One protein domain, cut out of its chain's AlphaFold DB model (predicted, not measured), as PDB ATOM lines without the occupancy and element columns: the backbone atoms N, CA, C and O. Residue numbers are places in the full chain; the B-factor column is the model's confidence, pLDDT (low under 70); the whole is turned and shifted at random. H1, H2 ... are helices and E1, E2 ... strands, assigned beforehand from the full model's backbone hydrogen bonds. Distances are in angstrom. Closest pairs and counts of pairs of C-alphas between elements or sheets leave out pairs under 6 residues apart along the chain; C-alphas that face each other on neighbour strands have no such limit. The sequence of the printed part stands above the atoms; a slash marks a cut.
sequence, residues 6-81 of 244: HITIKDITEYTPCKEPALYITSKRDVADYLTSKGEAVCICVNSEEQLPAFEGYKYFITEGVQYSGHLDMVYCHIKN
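AT A GLANCE: This is residues 6 to 81 of the 244 residues of the protein "Protein N-acetyltransferase, RimJ/RimL family" of Lachnospiraceae bacterium G41 (UniProt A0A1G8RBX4). A small, twisted sheet of four parallel strands makes the middle, with one helix packed on each face: H1 runs along the strands on one face, and H2 crosses them slantwise on the other. Two long loops, residues 9 to 21 and 47 to 60, link E1 to E2 and E3 to E4, and residues 66 to 71 stick out where the backbone passes from E4 to H2. The printed part has 76 residues, with the named elements E1, E2, H1, E3, E4, H2 along the chain and the sheet order E1, E2, E3, E4. The class is mixed, helices and strands, with under half of the residues, 36 of 76, in named elements. The whole is compact, with a radius of gyration of the C-alphas of 11.9 A and spans of 34 by 29 by 21 A.

IN THESE COORDINATES: Strand E1 is residues 6 to 8, beginning at C-alpha 6 (13.046, 45.261, 49.029). E2 is residues 22 to 26, 12.8 A long from first to last C-alpha. Helix H1 is residues 29 to 37, 12.0 A long, beginning at C-alpha 29 (-4.634, 46.233, 49.844). E3, residues 41 to 46, is the longest strand at 16.5 A. E4 is residues 61 to 63, 6.9 A long. H2, residues 71 to 80, is 14.5 A long and ends at C-alpha 80 (9.590, 59.239, 48.642).

HOW THE PARTS SIT: E1 and E4 are the edge strands of the sheet, which is only just strongly twisted, its C-alphas lying up to 4.4 A off the best plane. E1 and E2 are parallel at 30 degrees, with N 7 and O 23 within hydrogen-bond range at 2.9 A. E2 and E3 are parallel at 30 degrees, with N 43 and O 24 at 2.8 A. E3 and E4 are parallel at 40 degrees, with N 62 and O 44 at 2.8 A. The pairing is staggered: E3 pairs with E2 over residues 41 to 44 and with E4 over 44 to 46. E2, H1 and E3 form a strand-helix-strand unit, two parallel neighbour strands with a helix between, and its crossover is right-handed. H1 is on the sheet at a height of 8.7 A, over E2 and E3, along the strands at 9 degrees to E3 on the local plane; its closest C-alphas to E3 are those of Ala 32 and Val 42, 6.3 A. H2 is on the opposite face at a height of 8.1 A, also over E2 and E3, slantwise to the strands at 41 degrees to E3 on the local plane; its closest C-alphas to E2 are those of Tyr 76 and Leu 23, 5.7 A. The sheet with a helix on each face makes three layers, and H1 and H2 are apart. In H1 and H2 every O i to N i+4 pair is within hydrogen-bond range.

THE WHOLE: The two C-alphas farthest apart, those of Lys 19 and Glu 49, are 34.7 A apart. The printed part has no cut. The links E1 to E2, 13 residues, and E3 to E4, 14 residues, are long. The mean pLDDT of the printed part is 85.8, and residues 48 to 54 and 69 to 70 are under 70.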
ATOM      1  N   HIS A   6      14.355  45.637  49.570       91.12
ATOM      2  CA  HIS A   6      13.046  45.261  49.029       91.12
ATOM      3  C   HIS A   6      12.432  44.192  49.936       91.12
ATOM      4  O   HIS A   6      12.986  43.104  50.088       91.12
ATOM      5  N   ILE A   7      11.326  44.521  50.608       90.31
ATOM      6  CA  ILE A   7      10.728  43.691  51.663       90.31
ATOM      7  C   ILE A   7       9.335  43.238  51.233       90.31
ATOM      8  O   ILE A   7       8.402  44.037  51.190       90.31
ATOM      9  N   THR A   8       9.165  41.941  50.984       89.75
ATOM     10  CA  THR A   8       7.848  41.367  50.678       89.75
ATOM     11  C   THR A   8       7.054  41.111  51.958       89.75
ATOM     12  O   THR A   8       7.483  40.328  52.808       89.75
ATOM     13  N   ILE A   9       5.871  41.720  52.087       87.25
ATOM     14  CA  ILE A   9       4.976  41.543  53.239       87.25
ATOM     15  C   ILE A   9       3.658  40.916  52.795       87.25
ATOM     16  O   ILE A   9       2.915  41.478  51.988       87.25
ATOM     17  N   LYS A  10       3.356  39.746  53.371       83.38
ATOM     18  CA  LYS A  10       2.109  39.014  53.117       83.38
ATOM     19  C   LYS A  10       0.976  39.402  54.060       83.38
ATOM     20  O   LYS A  10      -0.164  39.337  53.633       83.38
ATOM     21  N   ASP A  11       1.269  39.771  55.305       83.94
ATOM     22  CA  ASP A  11       0.290  40.119  56.342       83.94
ATOM     23  C   ASP A  11       0.926  41.069  57.365       83.94
ATOM     24  O   ASP A  11       2.135  40.999  57.595       83.94
ATOM     25  N   ILE A  12       0.121  41.926  58.003       82.38
ATOM     26  CA  ILE A  12       0.568  42.804  59.098       82.38
ATOM     27  C   ILE A  12      -0.050  42.307  60.398       82.38
ATOM     28  O   ILE A  12      -1.144  42.711  60.781       82.38
ATOM     29  N   THR A  13       0.656  41.410  61.077       82.44
ATOM     30  CA  THR A  13       0.287  40.972  62.430       82.44
ATOM     31  C   THR A  13       0.945  41.844  63.498       82.44
ATOM     32  O   THR A  13       0.301  42.197  64.480       82.44
ATOM     33  N   GLU A  14       2.193  42.264  63.279       80.75
ATOM     34  CA  GLU A  14       2.937  43.214  64.111       80.75
ATOM     35  C   GLU A  14       3.768  44.130  63.206       80.75
ATOM     36  O   GLU A  14       4.432  43.661  62.281       80.75
ATOM     37  N   TYR A  15       3.735  45.444  63.451       85.00
ATOM     38  CA  TYR A  15       4.482  46.413  62.647       85.00
ATOM     39  C   TYR A  15       5.656  47.001  63.422       85.00
ATOM     40  O   TYR A  15       5.477  47.599  64.483       85.00
ATOM     41  N   THR A  16       6.851  46.887  62.845       86.81
ATOM     42  CA  THR A  16       8.055  47.598  63.286       86.81
ATOM     43  C   THR A  16       8.655  48.330  62.083       86.81
ATOM     44  O   THR A  16       8.979  47.665  61.097       86.81
ATOM     45  N   PRO A  17       8.820  49.666  62.136       86.00
ATOM     46  CA  PRO A  17       9.436  50.423  61.049       86.00
ATOM     47  C   PRO A  17      10.850  49.934  60.731       86.00
ATOM     48  O   PRO A  17      11.639  49.651  61.642       86.00
ATOM     49  N   CYS A  18      11.197  49.880  59.444       87.00
ATOM     50  CA  CYS A  18      12.579  49.641  59.046       87.00
ATOM     51  C   CYS A  18      13.441  50.862  59.409       87.00
ATOM     52  O   CYS A  18      13.053  52.005  59.188       87.00
ATOM     53  N   LYS A  19      14.631  50.625  59.977       88.31
ATOM     54  CA  LYS A  19      15.597  51.699  60.283       88.31
ATOM     55  C   LYS A  19      16.374  52.178  59.054       88.31
ATOM     56  O   LYS A  19      16.989  53.237  59.098       88.31
ATOM     57  N   GLU A  20      16.380  51.375  57.998       90.88
ATOM     58  CA  GLU A  20      17.064  51.639  56.734       90.88
ATOM     59  C   GLU A  20      16.032  51.878  55.620       90.88
ATOM     60  O   GLU A  20      14.887  51.439  55.766       90.88
ATOM     61  N   PRO A  21      16.408  52.538  54.507       91.88
ATOM     62  CA  PRO A  21      15.529  52.697  53.353       91.88
ATOM     63  C   PRO A  21      14.958  51.351  52.891       91.88
ATOM     64  O   PRO A  21      15.709  50.411  52.622       91.88
ATOM     65  N   ALA A  22      13.631  51.257  52.812       94.19
ATOM     66  CA  ALA A  22      12.941  50.044  52.399       94.19
ATOM     67  C   ALA A  22      11.776  50.349  51.453       94.19
ATOM     68  O   ALA A  22      10.971  51.248  51.706       94.19
ATOM     69  N   LEU A  23      11.681  49.560  50.386       94.88
ATOM     70  CA  LEU A  23      10.500  49.430  49.549       94.88
ATOM     71  C   LEU A  23       9.733  48.184  49.985       94.88
ATOM     72  O   LEU A  23      10.235  47.063  49.878       94.88
ATOM     73  N   TYR A  24       8.511  48.376  50.461       94.69
ATOM     74  CA  TYR A  24       7.631  47.283  50.838       94.69
ATOM     75  C   TYR A  24       6.811  46.824  49.640       94.69
ATOM     76  O   TYR A  24       6.207  47.633  48.939       94.69
ATOM     77  N   ILE A  25       6.781  45.517  49.414       93.25
ATOM     78  CA  ILE A  25       6.107  44.889  48.284       93.25
ATOM     79  C   ILE A  25       4.981  44.015  48.825       93.25
ATOM     80  O   ILE A  25       5.214  43.130  49.652       93.25
ATOM     81  N   THR A  26       3.752  44.244  48.373       91.81
ATOM     82  CA  THR A  26       2.602  43.451  48.823       91.81
ATOM     83  C   THR A  26       1.525  43.339  47.753       91.81
ATOM     84  O   THR A  26       1.327  44.259  46.966       91.81
ATOM     85  N   SER A  27       0.816  42.212  47.737       89.38
ATOM     86  CA  SER A  27      -0.385  42.007  46.922       89.38
ATOM     87  C   SER A  27      -1.684  42.298  47.679       89.38
ATOM     88  O   SER A  27      -2.768  42.212  47.106       89.38
ATOM     89  N   LYS A  28      -1.607  42.651  48.971       89.62
ATOM     90  CA  LYS A  28      -2.783  42.886  49.812       89.62
ATOM     91  C   LYS A  28      -3.031  44.372  50.035       89.62
ATOM     92  O   LYS A  28      -2.152  45.104  50.489       89.62
ATOM     93  N   ARG A  29      -4.254  44.817  49.741       88.81
ATOM     94  CA  ARG A  29      -4.634  46.233  49.844       88.81
ATOM     95  C   ARG A  29      -4.621  46.765  51.274       88.81
ATOM     96  O   ARG A  29      -4.126  47.858  51.497       88.81
ATOM     97  N   ASP A  30      -5.130  46.009  52.235       91.12
ATOM     98  CA  ASP A  30      -5.127  46.393  53.651       91.12
ATOM     99  C   ASP A  30      -3.703  46.576  54.204       91.12
ATOM    100  O   ASP A  30      -3.428  47.548  54.909       91.12
ATOM    101  N   VAL A  31      -2.779  45.690  53.819       92.44
ATOM    102  CA  VAL A  31      -1.342  45.798  54.112       92.44
ATOM    103  C   VAL A  31      -0.756  47.059  53.475       92.44
ATOM    104  O   VAL A  31      -0.084  47.840  54.154       92.44
ATOM    105  N   ALA A  32      -1.024  47.278  52.186       92.88
ATOM    106  CA  ALA A  32      -0.530  48.439  51.450       92.88
ATOM    107  C   ALA A  32      -1.021  49.757  52.068       92.88
ATOM    108  O   ALA A  32      -0.217  50.653  52.338       92.88
ATOM    109  N   ASP A  33      -2.322  49.852  52.354       92.81
ATOM    110  CA  ASP A  33      -2.960  51.047  52.907       92.81
ATOM    111  C   ASP A  33      -2.423  51.341  54.313       92.81
ATOM    112  O   ASP A  33      -2.109  52.490  54.641       92.81
ATOM    113  N   TYR A  34      -2.225  50.303  55.134       94.06
ATOM    114  CA  TYR A  34      -1.609  50.451  56.446       94.06
ATOM    115  C   TYR A  34      -0.176  50.987  56.347       94.06
ATOM    116  O   TYR A  34       0.138  51.975  57.011       94.06
ATOM    117  N   LEU A  35       0.690  50.383  55.527       95.00
ATOM    118  CA  LEU A  35       2.091  50.808  55.385       95.00
ATOM    119  C   LEU A  35       2.190  52.234  54.834       95.00
ATOM    120  O   LEU A  35       2.925  53.062  55.375       95.00
ATOM    121  N   THR A  36       1.367  52.559  53.837       94.25
ATOM    122  CA  THR A  36       1.258  53.914  53.284       94.25
ATOM    123  C   THR A  36       0.826  54.915  54.359       94.25
ATOM    124  O   THR A  36       1.412  55.990  54.469       94.25
ATOM    125  N   SER A  37      -0.121  54.553  55.238       94.12
ATOM    126  CA  SER A  37      -0.533  55.402  56.373       94.12
ATOM    127  C   SER A  37       0.582  55.653  57.400       94.12
ATOM    128  O   SER A  37       0.512  56.615  58.167       94.12
ATOM    129  N   LYS A  38       1.617  54.803  57.428       94.62
ATOM    130  CA  LYS A  38       2.835  54.990  58.235       94.62
ATOM    131  C   LYS A  38       3.921  55.782  57.506       94.62
ATOM    132  O   LYS A  38       4.961  56.051  58.097       94.62
ATOM    133  N   GLY A  39       3.666  56.191  56.264       93.25
ATOM    134  CA  GLY A  39       4.610  56.913  55.419       93.25
ATOM    135  C   GLY A  39       5.646  56.012  54.751       93.25
ATOM    136  O   GLY A  39       6.652  56.529  54.262       93.25
ATOM    137  N   GLU A  40       5.447  54.692  54.734       95.38
ATOM    138  CA  GLU A  40       6.365  53.763  54.077       95.38
ATOM    139  C   GLU A  40       6.211  53.772  52.554       95.38
ATOM    140  O   GLU A  40       5.145  54.087  52.024       95.38
ATOM    141  N   ALA A  41       7.292  53.448  51.837       95.62
ATOM    142  CA  ALA A  41       7.232  53.302  50.386       95.62
ATOM    143  C   ALA A  41       6.659  51.927  50.035       95.62
ATOM    144  O   ALA A  41       7.214  50.910  50.453       95.62
ATOM    145  N   VAL A  42       5.569  51.899  49.268       95.12
ATOM    146  CA  VAL A  42       4.843  50.667  48.941       95.12
ATOM    147  C   VAL A  42       4.728  50.492  47.429       95.12
ATOM    148  O   VAL A  42       4.268  51.388  46.724       95.12
ATOM    149  N   CYS A  43       5.109  49.314  46.945       93.88
ATOM    150  CA  CYS A  43       4.888  48.855  45.581       93.88
ATOM    151  C   CYS A  43       3.920  47.665  45.589       93.88
ATOM    152  O   CYS A  43       4.028  46.761  46.423       93.88
ATOM    153  N   ILE A  44       2.952  47.671  44.674       92.94
ATOM    154  CA  ILE A  44       1.931  46.629  44.617       92.94
ATOM    155  C   ILE A  44       2.438  45.462  43.774       92.94
ATOM    156  O   ILE A  44       2.805  45.635  42.616       92.94
ATOM    157  N   CYS A  45       2.436  44.262  44.346       89.94
ATOM    158  CA  CYS A  45       2.713  43.033  43.616       89.94
ATOM    159  C   CYS A  45       1.409  42.461  43.076       89.94
ATOM    160  O   CYS A  45       0.467  42.239  43.836       89.94
ATOM    161  N   VAL A  46       1.365  42.191  41.781       87.06
ATOM    162  CA  VAL A  46       0.189  41.657  41.105       87.06
ATOM    163  C   VAL A  46       0.497  40.299  40.501       87.06
ATOM    164  O   VAL A  46       1.587  40.070  39.978       87.06
ATOM    165  N   ASN A  47      -0.470  39.391  40.566       80.81
ATOM    166  CA  ASN A  47      -0.419  38.154  39.804       80.81
ATOM    167  C   ASN A  47      -1.013  38.421  38.412       80.81
ATOM    168  O   ASN A  47      -2.080  39.025  38.301       80.81
ATOM    169  N   SER A  48      -0.332  37.984  37.350       66.38
ATOM    170  CA  SER A  48      -0.765  38.183  35.959       66.38
ATOM    171  C   SER A  48      -2.129  37.566  35.627       66.38
ATOM    172  O   SER A  48      -2.726  37.934  34.620       66.38
ATOM    173  N   GLU A  49      -2.607  36.619  36.437       64.75
ATOM    174  CA  GLU A  49      -3.867  35.898  36.222       64.75
ATOM    175  C   GLU A  49      -5.050  36.456  37.032       64.75
ATOM    176  O   GLU A  49      -6.197  36.081  36.787       64.75
ATOM    177  N   GLU A  50      -4.807  37.359  37.986       61.44
ATOM    178  CA  GLU A  50      -5.856  37.901  38.851       61.44
ATOM    179  C   GLU A  50      -6.459  39.189  38.275       61.44
ATOM    180  O   GLU A  50      -5.757  40.097  37.824       61.44
ATOM    181  N   GLN A  51      -7.791  39.306  38.331       56.59
ATOM    182  CA  GLN A  51      -8.443  40.599  38.141       56.59
ATOM    183  C   GLN A  51      -7.995  41.526  39.269       56.59
ATOM    184  O   GLN A  51      -8.366  41.327  40.425       56.59
ATOM    185  N   LEU A  52      -7.202  42.535  38.912       58.38
ATOM    186  CA  LEU A  52      -6.724  43.543  39.846       58.38
ATOM    187  C   LEU A  52      -7.916  44.159  40.592       58.38
ATOM    188  O   LEU A  52      -8.771  44.779  39.947       58.38
ATOM    189  N   PRO A  53      -7.999  44.057  41.932       56.69
ATOM    190  CA  PRO A  53      -8.839  44.986  42.665       56.69
ATOM    191  C   PRO A  53      -8.320  46.397  42.370       56.69
ATOM    192  O   PRO A  53      -7.121  46.601  42.182       56.69
ATOM    193  N   ALA A  54      -9.218  47.375  42.293       63.53
ATOM    194  CA  ALA A  54      -8.842  48.750  41.992       63.53
ATOM    195  C   ALA A  54      -7.929  49.307  43.107       63.53
ATOM    196  O   ALA A  54      -8.402  49.812  44.126       63.53
ATOM    197  N   PHE A  55      -6.609  49.200  42.927       73.06
ATOM    198  CA  PHE A  55      -5.577  49.865  43.730       73.06
ATOM    199  C   PHE A  55      -5.495  51.350  43.342       73.06
ATOM    200  O   PHE A  55      -4.432  51.884  43.023       73.06
ATOM    201  N   GLU A  56      -6.645  52.027  43.337       78.75
ATOM    202  CA  GLU A  56      -6.712  53.471  43.135       78.75
ATOM    203  C   GLU A  56      -5.835  54.174  44.177       78.75
ATOM    204  O   GLU A  56      -5.920  53.890  45.373       78.75
ATOM    205  N   GLY A  57      -4.974  55.081  43.711       83.88
ATOM    206  CA  GLY A  57      -4.027  55.815  44.552       83.88
ATOM    207  C   GLY A  57      -2.602  55.253  44.562       83.88
ATOM    208  O   GLY A  57      -1.688  55.977  44.956       83.88
ATOM    209  N   TYR A  58      -2.377  54.035  44.063       88.81
ATOM    210  CA  TYR A  58      -1.030  53.486  43.874       88.81
ATOM    211  C   TYR A  58      -0.528  53.740  42.453       88.81
ATOM    212  O   TYR A  58      -1.287  53.664  41.489       88.81
ATOM    213  N   LYS A  59       0.765  54.066  42.330       87.38
ATOM    214  CA  LYS A  59       1.402  54.406  41.047       87.38
ATOM    215  C   LYS A  59       2.324  53.314  40.502       87.38
ATOM    216  O   LYS A  59       2.570  53.293  39.304       87.38
ATOM    217  N   TYR A  60       2.820  52.427  41.365       90.88
ATOM    218  CA  TYR A  60       3.827  51.431  41.003       90.88
ATOM    219  C   TYR A  60       3.329  50.021  41.269       90.88
ATOM    220  O   TYR A  60       2.957  49.682  42.396       90.88
ATOM    221  N   PHE A  61       3.388  49.211  40.219       90.12
ATOM    222  CA  PHE A  61       2.963  47.824  40.206       90.12
ATOM    223  C   PHE A  61       4.083  46.968  39.627       90.12
ATOM    224  O   PHE A  61       4.720  47.355  38.649       90.12
ATOM    225  N   ILE A  62       4.297  45.802  40.219       88.94
ATOM    226  CA  ILE A  62       5.206  44.779  39.714       88.94
ATOM    227  C   ILE A  62       4.468  43.458  39.582       88.94
ATOM    228  O   ILE A  62       3.567  43.161  40.362       88.94
ATOM    229  N   THR A  63       4.872  42.649  38.618       87.44
ATOM    230  CA  THR A  63       4.307  41.325  38.381       87.44
ATOM    231  C   THR A  63       5.091  40.284  39.166       87.44
ATOM    232  O   THR A  63       6.323  40.244  39.125       87.44
ATOM    233  N   GLU A  64       4.378  39.414  39.871       84.44
ATOM    234  CA  GLU A  64       4.981  38.293  40.585       84.44
ATOM    235  C   GLU A  64       5.808  37.413  39.627       84.44
ATOM    236  O   GLU A  64       5.398  37.116  38.507       84.44
ATOM    237  N   GLY A  65       7.006  37.011  40.062       79.50
ATOM    238  CA  GLY A  65       7.904  36.160  39.272       79.50
ATOM    239  C   GLY A  65       8.729  36.880  38.198       79.50
ATOM    240  O   GLY A  65       9.569  36.241  37.568       79.50
ATOM    241  N   VAL A  66       8.553  38.193  38.011       82.25
ATOM    242  CA  VAL A  66       9.397  39.010  37.126       82.25
ATOM    243  C   VAL A  66      10.548  39.638  37.920       82.25
ATOM    244  O   VAL A  66      10.386  40.065  39.063       82.25
ATOM    245  N   GLN A  67      11.738  39.682  37.320       76.94
ATOM    246  CA  GLN A  67      12.921  40.302  37.917       76.94
ATOM    247  C   GLN A  67      13.005  41.787  37.532       76.94
ATOM    248  O   GLN A  67      13.041  42.115  36.352       76.94
ATOM    249  N   TYR A  68      13.110  42.668  38.532       74.62
ATOM    250  CA  TYR A  68      13.100  44.133  38.369       74.62
ATOM    251  C   TYR A  68      14.398  44.817  38.837       74.62
ATOM    252  O   TYR A  68      14.368  45.926  39.373       74.62
ATOM    253  N   SER A  69      15.555  44.159  38.706       63.84
ATOM    254  CA  SER A  69      16.826  44.703  39.218       63.84
ATOM    255  C   SER A  69      17.091  46.132  38.714       63.84
ATOM    256  O   SER A  69      16.941  46.402  37.524       63.84
ATOM    257  N   GLY A  70      17.459  47.042  39.624       67.81
ATOM    258  CA  GLY A  70      17.726  48.464  39.353       67.81
ATOM    259  C   GLY A  70      16.488  49.374  39.331       67.81
ATOM    260  O   GLY A  70      16.567  50.513  39.777       67.81
ATOM    261  N   HIS A  71      15.326  48.870  38.909       80.19
ATOM    262  CA  HIS A  71      14.110  49.682  38.763       80.19
ATOM    263  C   HIS A  71      13.398  49.912  40.106       80.19
ATOM    264  O   HIS A  71      12.781  50.951  40.324       80.19
ATOM    265  N   LEU A  72      13.517  48.974  41.050       89.75
ATOM    266  CA  LEU A  72      12.878  49.082  42.368       89.75
ATOM    267  C   LEU A  72      13.444  50.226  43.228       89.75
ATOM    268  O   LEU A  72      12.719  50.829  44.018       89.75
ATOM    269  N   ASP A  73      14.715  50.572  43.043       91.75
ATOM    270  CA  ASP A  73      15.343  51.686  43.759       91.75
ATOM    271  C   ASP A  73      14.789  53.031  43.271       91.75
ATOM    272  O   ASP A  73      14.467  53.909  44.076       91.75
ATOM    273  N   MET A  74      14.572  53.152  41.958       92.25
ATOM    274  CA  MET A  74      13.874  54.286  41.352       92.25
ATOM    275  C   MET A  74      12.435  54.400  41.875       92.25
ATOM    276  O   MET A  74      12.015  55.488  42.268       92.25
ATOM    277  N   VAL A  75      11.702  53.282  41.974       93.31
ATOM    278  CA  VAL A  75      10.340  53.251  42.542       93.31
ATOM    279  C   VAL A  75      10.319  53.817  43.965       93.31
ATOM    280  O   VAL A  75       9.491  54.674  44.282       93.31
ATOM    281  N   TYR A  76      11.248  53.382  44.823       94.38
ATOM    282  CA  TYR A  76      11.383  53.935  46.171       94.38
ATOM    283  C   TYR A  76      11.633  55.448  46.139       94.38
ATOM    284  O   TYR A  76      10.939  56.199  46.830       94.38
ATOM    285  N   CYS A  77      12.596  55.894  45.327       94.19
ATOM    286  CA  CYS A  77      12.940  57.305  45.169       94.19
ATOM    287  C   CYS A  77      11.722  58.140  44.763       94.19
ATOM    288  O   CYS A  77      11.400  59.121  45.434       94.19
ATOM    289  N   HIS A  78      10.973  57.712  43.750       93.50
ATOM    290  CA  HIS A  78       9.794  58.434  43.280       93.50
ATOM    291  C   HIS A  78       8.668  58.486  44.319       93.50
ATOM    292  O   HIS A  78       8.081  59.550  44.516       93.50
ATOM    293  N   ILE A  79       8.389  57.382  45.029       94.00
ATOM    294  CA  ILE A  79       7.380  57.360  46.105       94.00
ATOM    295  C   ILE A  79       7.771  58.316  47.238       94.00
ATOM    296  O   ILE A  79       6.924  59.031  47.777       94.00
ATOM    297  N   LYS A  80       9.059  58.364  47.589       93.44
ATOM    298  CA  LYS A  80       9.590  59.239  48.642       93.44
ATOM    299  C   LYS A  80       9.883  60.668  48.172       93.44
ATOM    300  O   LYS A  80      10.273  61.486  48.999       93.44
ATOM    301  N   ASN A  81       9.664  60.987  46.894       91.81
ATOM    302  CA  ASN A  81      10.023  62.267  46.271       91.81
ATOM    303  C   ASN A  81      11.516  62.617  46.421       91.81
ATOM    304  O   ASN A  81      11.879  63.770  46.642       91.81
TER     305      ASN A  81